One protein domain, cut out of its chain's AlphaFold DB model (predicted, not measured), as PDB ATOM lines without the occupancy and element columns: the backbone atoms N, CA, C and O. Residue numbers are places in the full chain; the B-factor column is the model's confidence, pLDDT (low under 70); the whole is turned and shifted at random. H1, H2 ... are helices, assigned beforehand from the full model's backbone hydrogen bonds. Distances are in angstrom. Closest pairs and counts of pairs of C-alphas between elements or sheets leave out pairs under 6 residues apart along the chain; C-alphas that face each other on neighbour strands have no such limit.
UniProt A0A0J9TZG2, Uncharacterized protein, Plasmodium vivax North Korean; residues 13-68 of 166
ATOM      1  N   GLY A  13     -55.003  22.581  -7.027       81.75
ATOM      2  CA  GLY A  13     -54.494  23.788  -7.704       81.75
ATOM      3  C   GLY A  13     -53.028  24.134  -7.399       81.75
ATOM      4  O   GLY A  13     -52.181  23.243  -7.307       81.75
ATOM      5  N   MET A  14     -52.730  25.426  -7.202       80.38
ATOM      6  CA  MET A  14     -51.379  25.950  -6.908       80.38
ATOM      7  C   MET A  14     -50.732  25.296  -5.680       80.38
ATOM      8  O   MET A  14     -49.519  25.092  -5.637       80.38
ATOM      9  N   ALA A  15     -51.542  24.880  -4.704       79.69
ATOM     10  CA  ALA A  15     -51.059  24.201  -3.509       79.69
ATOM     11  C   ALA A  15     -50.462  22.809  -3.809       79.69
ATOM     12  O   ALA A  15     -49.645  22.310  -3.036       79.69
ATOM     13  N   LYS A  16     -50.841  22.181  -4.935       82.06
ATOM     14  CA  LYS A  16     -50.224  20.942  -5.431       82.06
ATOM     15  C   LYS A  16     -48.852  21.215  -6.059       82.06
ATOM     16  O   LYS A  16     -47.938  20.422  -5.849       82.06
ATOM     17  N   LEU A  17     -48.700  22.333  -6.778       82.00
ATOM     18  CA  LEU A  17     -47.428  22.748  -7.385       82.00
ATOM     19  C   LEU A  17     -46.397  23.144  -6.322       82.00
ATOM     20  O   LEU A  17     -45.296  22.600  -6.337       82.00
ATOM     21  N   ASP A  18     -46.769  23.988  -5.351       83.94
ATOM     22  CA  ASP A  18     -45.902  24.339  -4.208       83.94
ATOM     23  C   ASP A  18     -45.404  23.078  -3.490       83.94
ATOM     24  O   ASP A  18     -44.210  22.906  -3.247       83.94
ATOM     25  N   ARG A  19     -46.314  22.133  -3.236       80.56
ATOM     26  CA  ARG A  19     -45.989  20.853  -2.605       80.56
ATOM     27  C   ARG A  19     -45.037  20.002  -3.446       80.56
ATOM     28  O   ARG A  19     -44.102  19.420  -2.902       80.56
ATOM     29  N   TYR A  20     -45.273  19.897  -4.752       82.81
ATOM     30  CA  TYR A  20     -44.393  19.154  -5.654       82.81
ATOM     31  C   TYR A  20     -42.978  19.749  -5.660       82.81
ATOM     32  O   TYR A  20     -42.001  19.015  -5.500       82.81
ATOM     33  N   CYS A  21     -42.874  21.075  -5.757       83.38
ATOM     34  CA  CYS A  21     -41.608  21.794  -5.675       83.38
ATOM     35  C   CYS A  21     -40.918  21.584  -4.320       83.38
ATOM     36  O   CYS A  21     -39.723  21.295  -4.289       83.38
ATOM     37  N   GLU A  22     -41.656  21.668  -3.208       85.94
ATOM     38  CA  GLU A  22     -41.133  21.419  -1.858       85.94
ATOM     39  C   GLU A  22     -40.580  19.998  -1.721       85.94
ATOM     40  O   GLU A  22     -39.442  19.823  -1.287       85.94
ATOM     41  N   LYS A  23     -41.339  18.985  -2.157       85.75
ATOM     42  CA  LYS A  23     -40.896  17.588  -2.128       85.75
ATOM     43  C   LYS A  23     -39.619  17.393  -2.947       85.75
ATOM     44  O   LYS A  23     -38.647  16.844  -2.438       85.75
ATOM     45  N   LYS A  24     -39.582  17.910  -4.179       85.12
ATOM     46  CA  LYS A  24     -38.414  17.803  -5.064       85.12
ATOM     47  C   LYS A  24     -37.179  18.497  -4.481       85.12
ATOM     48  O   LYS A  24     -36.064  18.004  -4.645       85.12
ATOM     49  N   LEU A  25     -37.364  19.625  -3.794       84.88
ATOM     50  CA  LEU A  25     -36.291  20.309  -3.074       84.88
ATOM     51  C   LEU A  25     -35.781  19.454  -1.905       84.88
ATOM     52  O   LEU A  25     -34.575  19.272  -1.761       84.88
ATOM     53  N   PHE A  26     -36.685  18.895  -1.098       86.31
ATOM     54  CA  PHE A  26     -36.331  18.085   0.071       86.31
ATOM     55  C   PHE A  26     -35.601  16.805  -0.325       86.31
ATOM     56  O   PHE A  26     -34.599  16.467   0.300       86.31
ATOM     57  N   ASP A  27     -36.050  16.138  -1.389       84.25
ATOM     58  CA  ASP A  27     -35.404  14.939  -1.925       84.25
ATOM     59  C   ASP A  27     -33.963  15.244  -2.381       84.25
ATOM     60  O   ASP A  27     -33.040  14.485  -2.079       84.25
ATOM     61  N   LYS A  28     -33.731  16.399  -3.028       82.62
ATOM     62  CA  LYS A  28     -32.377  16.856  -3.392       82.62
ATOM     63  C   LYS A  28     -31.503  17.139  -2.167       82.62
ATOM     64  O   LYS A  28     -30.327  16.779  -2.175       82.62
ATOM     65  N   ILE A  29     -32.050  17.767  -1.126       80.50
ATOM     66  CA  ILE A  29     -31.310  18.034   0.119       80.50
ATOM     67  C   ILE A  29     -30.956  16.713   0.823       80.50
ATOM     68  O   ILE A  29     -29.832  16.543   1.290       80.50
ATOM     69  N   ASP A  30     -31.886  15.755   0.870       83.06
ATOM     70  CA  ASP A  30     -31.660  14.431   1.460       83.06
ATOM     71  C   ASP A  30     -30.569  13.653   0.715       83.06
ATOM     72  O   ASP A  30     -29.700  13.050   1.344       83.06
ATOM     73  N   TYR A  31     -30.563  13.729  -0.618       81.62
ATOM     74  CA  TYR A  31     -29.514  13.154  -1.457       81.62
ATOM     75  C   TYR A  31     -28.131  13.750  -1.153       81.62
ATOM     76  O   TYR A  31     -27.172  13.006  -0.956       81.62
ATOM     77  N   ILE A  32     -28.029  15.080  -1.042       77.38
ATOM     78  CA  ILE A  32     -26.770  15.760  -0.684       77.38
ATOM     79  C   ILE A  32     -26.296  15.338   0.714       77.38
ATOM     80  O   ILE A  32     -25.113  15.059   0.898       77.38
ATOM     81  N   ASN A  33     -27.209  15.250   1.686       73.25
ATOM     82  CA  ASN A  33     -26.882  14.810   3.045       73.25
ATOM     83  C   ASN A  33     -26.367  13.362   3.073       73.25
ATOM     84  O   ASN A  33     -25.332  13.105   3.680       73.25
ATOM     85  N   LYS A  34     -27.023  12.436   2.364       80.25
ATOM     86  CA  LYS A  34     -26.580  11.034   2.247       80.25
ATOM     87  C   LYS A  34     -25.212  10.904   1.582       80.25
ATOM     88  O   LYS A  34     -24.372  10.142   2.048       80.25
ATOM     89  N   LEU A  35     -24.966  11.672   0.519       74.88
ATOM     90  CA  LEU A  35     -23.647  11.734  -0.117       74.88
ATOM     91  C   LEU A  35     -22.565  12.231   0.849       74.88
ATOM     92  O   LEU A  35     -21.431  11.771   0.782       74.88
ATOM     93  N   ALA A  36     -22.902  13.172   1.735       67.56
ATOM     94  CA  ALA A  36     -21.977  13.668   2.747       67.56
ATOM     95  C   ALA A  36     -21.738  12.665   3.894       67.56
ATOM     96  O   ALA A  36     -20.649  12.662   4.463       67.56
ATOM     97  N   GLU A  37     -22.728  11.834   4.242       70.75
ATOM     98  CA  GLU A  37     -22.630  10.797   5.283       70.75
ATOM     99  C   GLU A  37     -21.823   9.569   4.823       70.75
ATOM    100  O   GLU A  37     -21.030   9.045   5.601       70.75
ATOM    101  N   ASN A  38     -21.963   9.152   3.560       67.81
ATOM    102  CA  ASN A  38     -21.341   7.934   3.017       67.81
ATOM    103  C   ASN A  38     -19.885   8.105   2.542       67.81
ATOM    104  O   ASN A  38     -19.325   7.179   1.957       67.81
ATOM    105  N   MET A  39     -19.266   9.274   2.732       61.97
ATOM    106  CA  MET A  39     -17.928   9.541   2.202       61.97
ATOM    107  C   MET A  39     -16.842   9.276   3.257       61.97
ATOM    108  O   MET A  39     -16.794   9.981   4.273       61.97
ATOM    109  N   PRO A  40     -15.943   8.299   3.029       56.09
ATOM    110  CA  PRO A  40     -14.861   8.008   3.946       56.09
ATOM    111  C   PRO A  40     -13.769   9.063   3.750       56.09
ATOM    112  O   PRO A  40     -13.243   9.248   2.657       56.09
ATOM    113  N   ASN A  41     -13.411   9.722   4.847       57.59
ATOM    114  CA  ASN A  41     -12.253  10.596   5.009       57.59
ATOM    115  C   ASN A  41     -12.451  12.111   4.734       57.59
ATOM    116  O   ASN A  41     -12.686  12.590   3.629       57.59
ATOM    117  N   ASN A  42     -12.281  12.872   5.822       55.72
ATOM    118  CA  ASN A  42     -12.229  14.332   5.943       55.72
ATOM    119  C   ASN A  42     -13.526  15.127   5.634       55.72
ATOM    120  O   ASN A  42     -13.624  15.880   4.658       55.72
ATOM    121  N   LYS A  43     -14.483  15.068   6.580       55.47
ATOM    122  CA  LYS A  43     -15.710  15.901   6.650       55.47
ATOM    123  C   LYS A  43     -15.484  17.392   6.339       55.47
ATOM    124  O   LYS A  43     -16.400  18.041   5.839       55.47
ATOM    125  N   LYS A  44     -14.303  17.952   6.639       58.03
ATOM    126  CA  LYS A  44     -13.967  19.373   6.419       58.03
ATOM    127  C   LYS A  44     -13.642  19.668   4.950       58.03
ATOM    128  O   LYS A  44     -14.180  20.618   4.384       58.03
ATOM    129  N   SER A  45     -12.810  18.836   4.319       55.97
ATOM    130  CA  SER A  45     -12.361  19.030   2.931       55.97
ATOM    131  C   SER A  45     -13.500  18.849   1.919       55.97
ATOM    132  O   SER A  45     -13.684  19.682   1.030       55.97
ATOM    133  N   TYR A  46     -14.351  17.831   2.093       55.22
ATOM    134  CA  TYR A  46     -15.479  17.604   1.184       55.22
ATOM    135  C   TYR A  46     -16.630  18.603   1.370       55.22
ATOM    136  O   TYR A  46     -17.194  19.053   0.370       55.22
ATOM    137  N   LYS A  47     -16.955  19.018   2.608       54.91
ATOM    138  CA  LYS A  47     -17.910  20.122   2.833       54.91
ATOM    139  C   LYS A  47     -17.455  21.379   2.100       54.91
ATOM    140  O   LYS A  47     -18.259  21.979   1.399       54.91
ATOM    141  N   LYS A  48     -16.160  21.707   2.163       58.47
ATOM    142  CA  LYS A  48     -15.562  22.817   1.410       58.47
ATOM    143  C   LYS A  48     -15.674  22.613  -0.105       58.47
ATOM    144  O   LYS A  48     -16.071  23.533  -0.809       58.47
ATOM    145  N   LYS A  49     -15.406  21.409  -0.623       59.12
ATOM    146  CA  LYS A  49     -15.496  21.095  -2.065       59.12
ATOM    147  C   LYS A  49     -16.938  21.122  -2.598       59.12
ATOM    148  O   LYS A  49     -17.182  21.611  -3.696       59.12
ATOM    149  N   THR A  50     -17.899  20.630  -1.818       56.25
ATOM    150  CA  THR A  50     -19.330  20.613  -2.162       56.25
ATOM    151  C   THR A  50     -19.943  21.999  -2.042       56.25
ATOM    152  O   THR A  50     -20.650  22.425  -2.952       56.25
ATOM    153  N   PHE A  51     -19.614  22.728  -0.971       58.09
ATOM    154  CA  PHE A  51     -19.984  24.129  -0.815       58.09
ATOM    155  C   PHE A  51     -19.397  24.966  -1.946       58.09
ATOM    156  O   PHE A  51     -20.149  25.683  -2.582       58.09
ATOM    157  N   ASN A  52     -18.122  24.790  -2.309       61.59
ATOM    158  CA  ASN A  52     -17.539  25.480  -3.462       61.59
ATOM    159  C   ASN A  52     -18.254  25.135  -4.772       61.59
ATOM    160  O   ASN A  52     -18.500  26.033  -5.563       61.59
ATOM    161  N   LYS A  53     -18.655  23.878  -5.008       66.81
ATOM    162  CA  LYS A  53     -19.446  23.516  -6.201       66.81
ATOM    163  C   LYS A  53     -20.831  24.172  -6.213       66.81
ATOM    164  O   LYS A  53     -21.324  24.526  -7.281       66.81
ATOM    165  N   PHE A  54     -21.477  24.304  -5.055       62.31
ATOM    166  CA  PHE A  54     -22.806  24.909  -4.940       62.31
ATOM    167  C   PHE A  54     -22.741  26.441  -4.995       62.31
ATOM    168  O   PHE A  54     -23.487  27.058  -5.747       62.31
ATOM    169  N   ALA A  55     -21.796  27.038  -4.269       66.12
ATOM    170  CA  ALA A  55     -21.470  28.455  -4.302       66.12
ATOM    171  C   ALA A  55     -21.060  28.887  -5.711       66.12
ATOM    172  O   ALA A  55     -21.567  29.884  -6.199       66.12
ATOM    173  N   PHE A  56     -20.249  28.097  -6.420       71.62
ATOM    174  CA  PHE A  56     -19.896  28.374  -7.812       71.62
ATOM    175  C   PHE A  56     -21.121  28.385  -8.734       71.62
ATOM    176  O   PHE A  56     -21.259  29.291  -9.543       71.62
ATOM    177  N   LYS A  57     -22.064  27.444  -8.578       74.81
ATOM    178  CA  LYS A  57     -23.332  27.472  -9.334       74.81
ATOM    179  C   LYS A  57     -24.175  28.706  -9.015       74.81
ATOM    180  O   LYS A  57     -24.776  29.266  -9.923       74.81
ATOM    181  N   PHE A  58     -24.209  29.134  -7.753       70.94
ATOM    182  CA  PHE A  58     -24.877  30.375  -7.359       70.94
ATOM    183  C   PHE A  58     -24.187  31.615  -7.928       70.94
ATOM    184  O   PHE A  58     -24.873  32.513  -8.397       70.94
ATOM    185  N   ILE A  59     -22.853  31.646  -7.938       75.12
ATOM    186  CA  ILE A  59     -22.065  32.716  -8.555       75.12
ATOM    187  C   ILE A  59     -22.363  32.771 -10.054       75.12
ATOM    188  O   ILE A  59     -22.729  33.827 -10.549       75.12
ATOM    189  N   LEU A  60     -22.312  31.640 -10.765       78.88
ATOM    190  CA  LEU A  60     -22.674  31.570 -12.186       78.88
ATOM    191  C   LEU A  60     -24.111  32.041 -12.447       78.88
ATOM    192  O   LEU A  60     -24.373  32.747 -13.416       78.88
ATOM    193  N   PHE A  61     -25.044  31.683 -11.567       77.44
ATOM    194  CA  PHE A  61     -26.428  32.132 -11.661       77.44
ATOM    195  C   PHE A  61     -26.574  33.640 -11.414       77.44
ATOM    196  O   PHE A  61     -27.343  34.300 -12.103       77.44
ATOM    197  N   ALA A  62     -25.798  34.214 -10.492       74.06
ATOM    198  CA  ALA A  62     -25.730  35.660 -10.301       74.06
ATOM    199  C   ALA A  62     -25.076  36.370 -11.501       74.06
ATOM    200  O   ALA A  62     -25.546  37.425 -11.914       74.06
ATOM    201  N   PHE A  63     -24.059  35.770 -12.126       77.38
ATOM    202  CA  PHE A  63     -23.485  36.273 -13.378       77.38
ATOM    203  C   PHE A  63     -24.509  36.303 -14.516       77.38
ATOM    204  O   PHE A  63     -24.513  37.238 -15.307       77.38
ATOM    205  N   SER A  64     -25.429  35.335 -14.563       76.69
ATOM    206  CA  SER A  64     -26.542  35.345 -15.521       76.69
ATOM    207  C   SER A  64     -27.433  36.583 -15.389       76.69
ATOM    208  O   SER A  64     -28.007  37.013 -16.385       76.69
ATOM    209  N   LEU A  65     -27.567  37.151 -14.186       74.25
ATOM    210  CA  LEU A  65     -28.306  38.396 -13.984       74.25
ATOM    211  C   LEU A  65     -27.547  39.599 -14.550       74.25
ATOM    212  O   LEU A  65     -28.168  40.484 -15.123       74.25
ATOM    213  N   LEU A  66     -26.211  39.609 -14.480       77.19
ATOM    214  CA  LEU A  66     -25.396  40.702 -15.027       77.19
ATOM    215  C   LEU A  66     -25.560  40.870 -16.547       77.19
ATOM    216  O   LEU A  66     -25.270  41.946 -17.062       77.19
ATOM    217  N   LEU A  67     -26.083  39.866 -17.264       74.00
ATOM    218  CA  LEU A  67     -26.378  39.974 -18.697       74.00
ATOM    219  C   LEU A  67     -27.385  41.091 -19.018       74.00
ATOM    220  O   LEU A  67     -27.297  41.696 -20.081       74.00
ATOM    221  N   GLY A  68     -28.307  41.417 -18.107       74.12
ATOM    222  CA  GLY A  68     -29.231  42.541 -18.307       74.12
ATOM    223  C   GLY A  68     -28.570  43.920 -18.197       74.12
ATOM    224  O   GLY A  68     -29.155  44.910 -18.611       74.12
TER     225      GLY A  68
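What this domain is: This is residues 13 to 68 of the 166 residues of an uncharacterized protein of Plasmodium vivax North Korean (UniProt A0A0J9TZG2). Two long helices make an open, flat V, H1 as one arm and H2 as the other, with the loop of residues 38 to 42 at its point. The arms spread away from that point, and their far ends stand free. The printed part has 56 residues with two named helices, H1 then H2, and no named strand: its class is all helix. It is only just extended, close to loose, with a radius of gyration of the C-alphas of 15.5 A and spans of 46 by 32 by 9 A.

How they stand to each other: H1, residues 14 to 37, and H2, residues 43 to 68, form a helical hairpin over a tight link of 5 residues. They only just touch, with 3 pairs of C-alphas within 8 A, through residue 36 of H1 and residues 43 to 47 of H2. The closest C-alphas are those of Ala 36 and Lys 47, 7.6 A apart. The helices run opposite ways at a steep tilt of 39 degrees. Every O i to N i+4 pair is within hydrogen-bond range in H1, and 19 of 22 in H2.

Where its parts are: H1 begins at C-alpha 14 (-51.379, 25.950, -6.908) and is 34.7 A long from first to last C-alpha. H2 is 38.9 A long and ends at C-alpha 68 (-29.231, 42.541, -18.307).

The domain as a whole: The two C-alphas farthest apart, those of Gly 13 and Asn 41, are 46.0 A apart. The printed part has no cut. Residue 36 and residues 38 to 55 have pLDDT under 70.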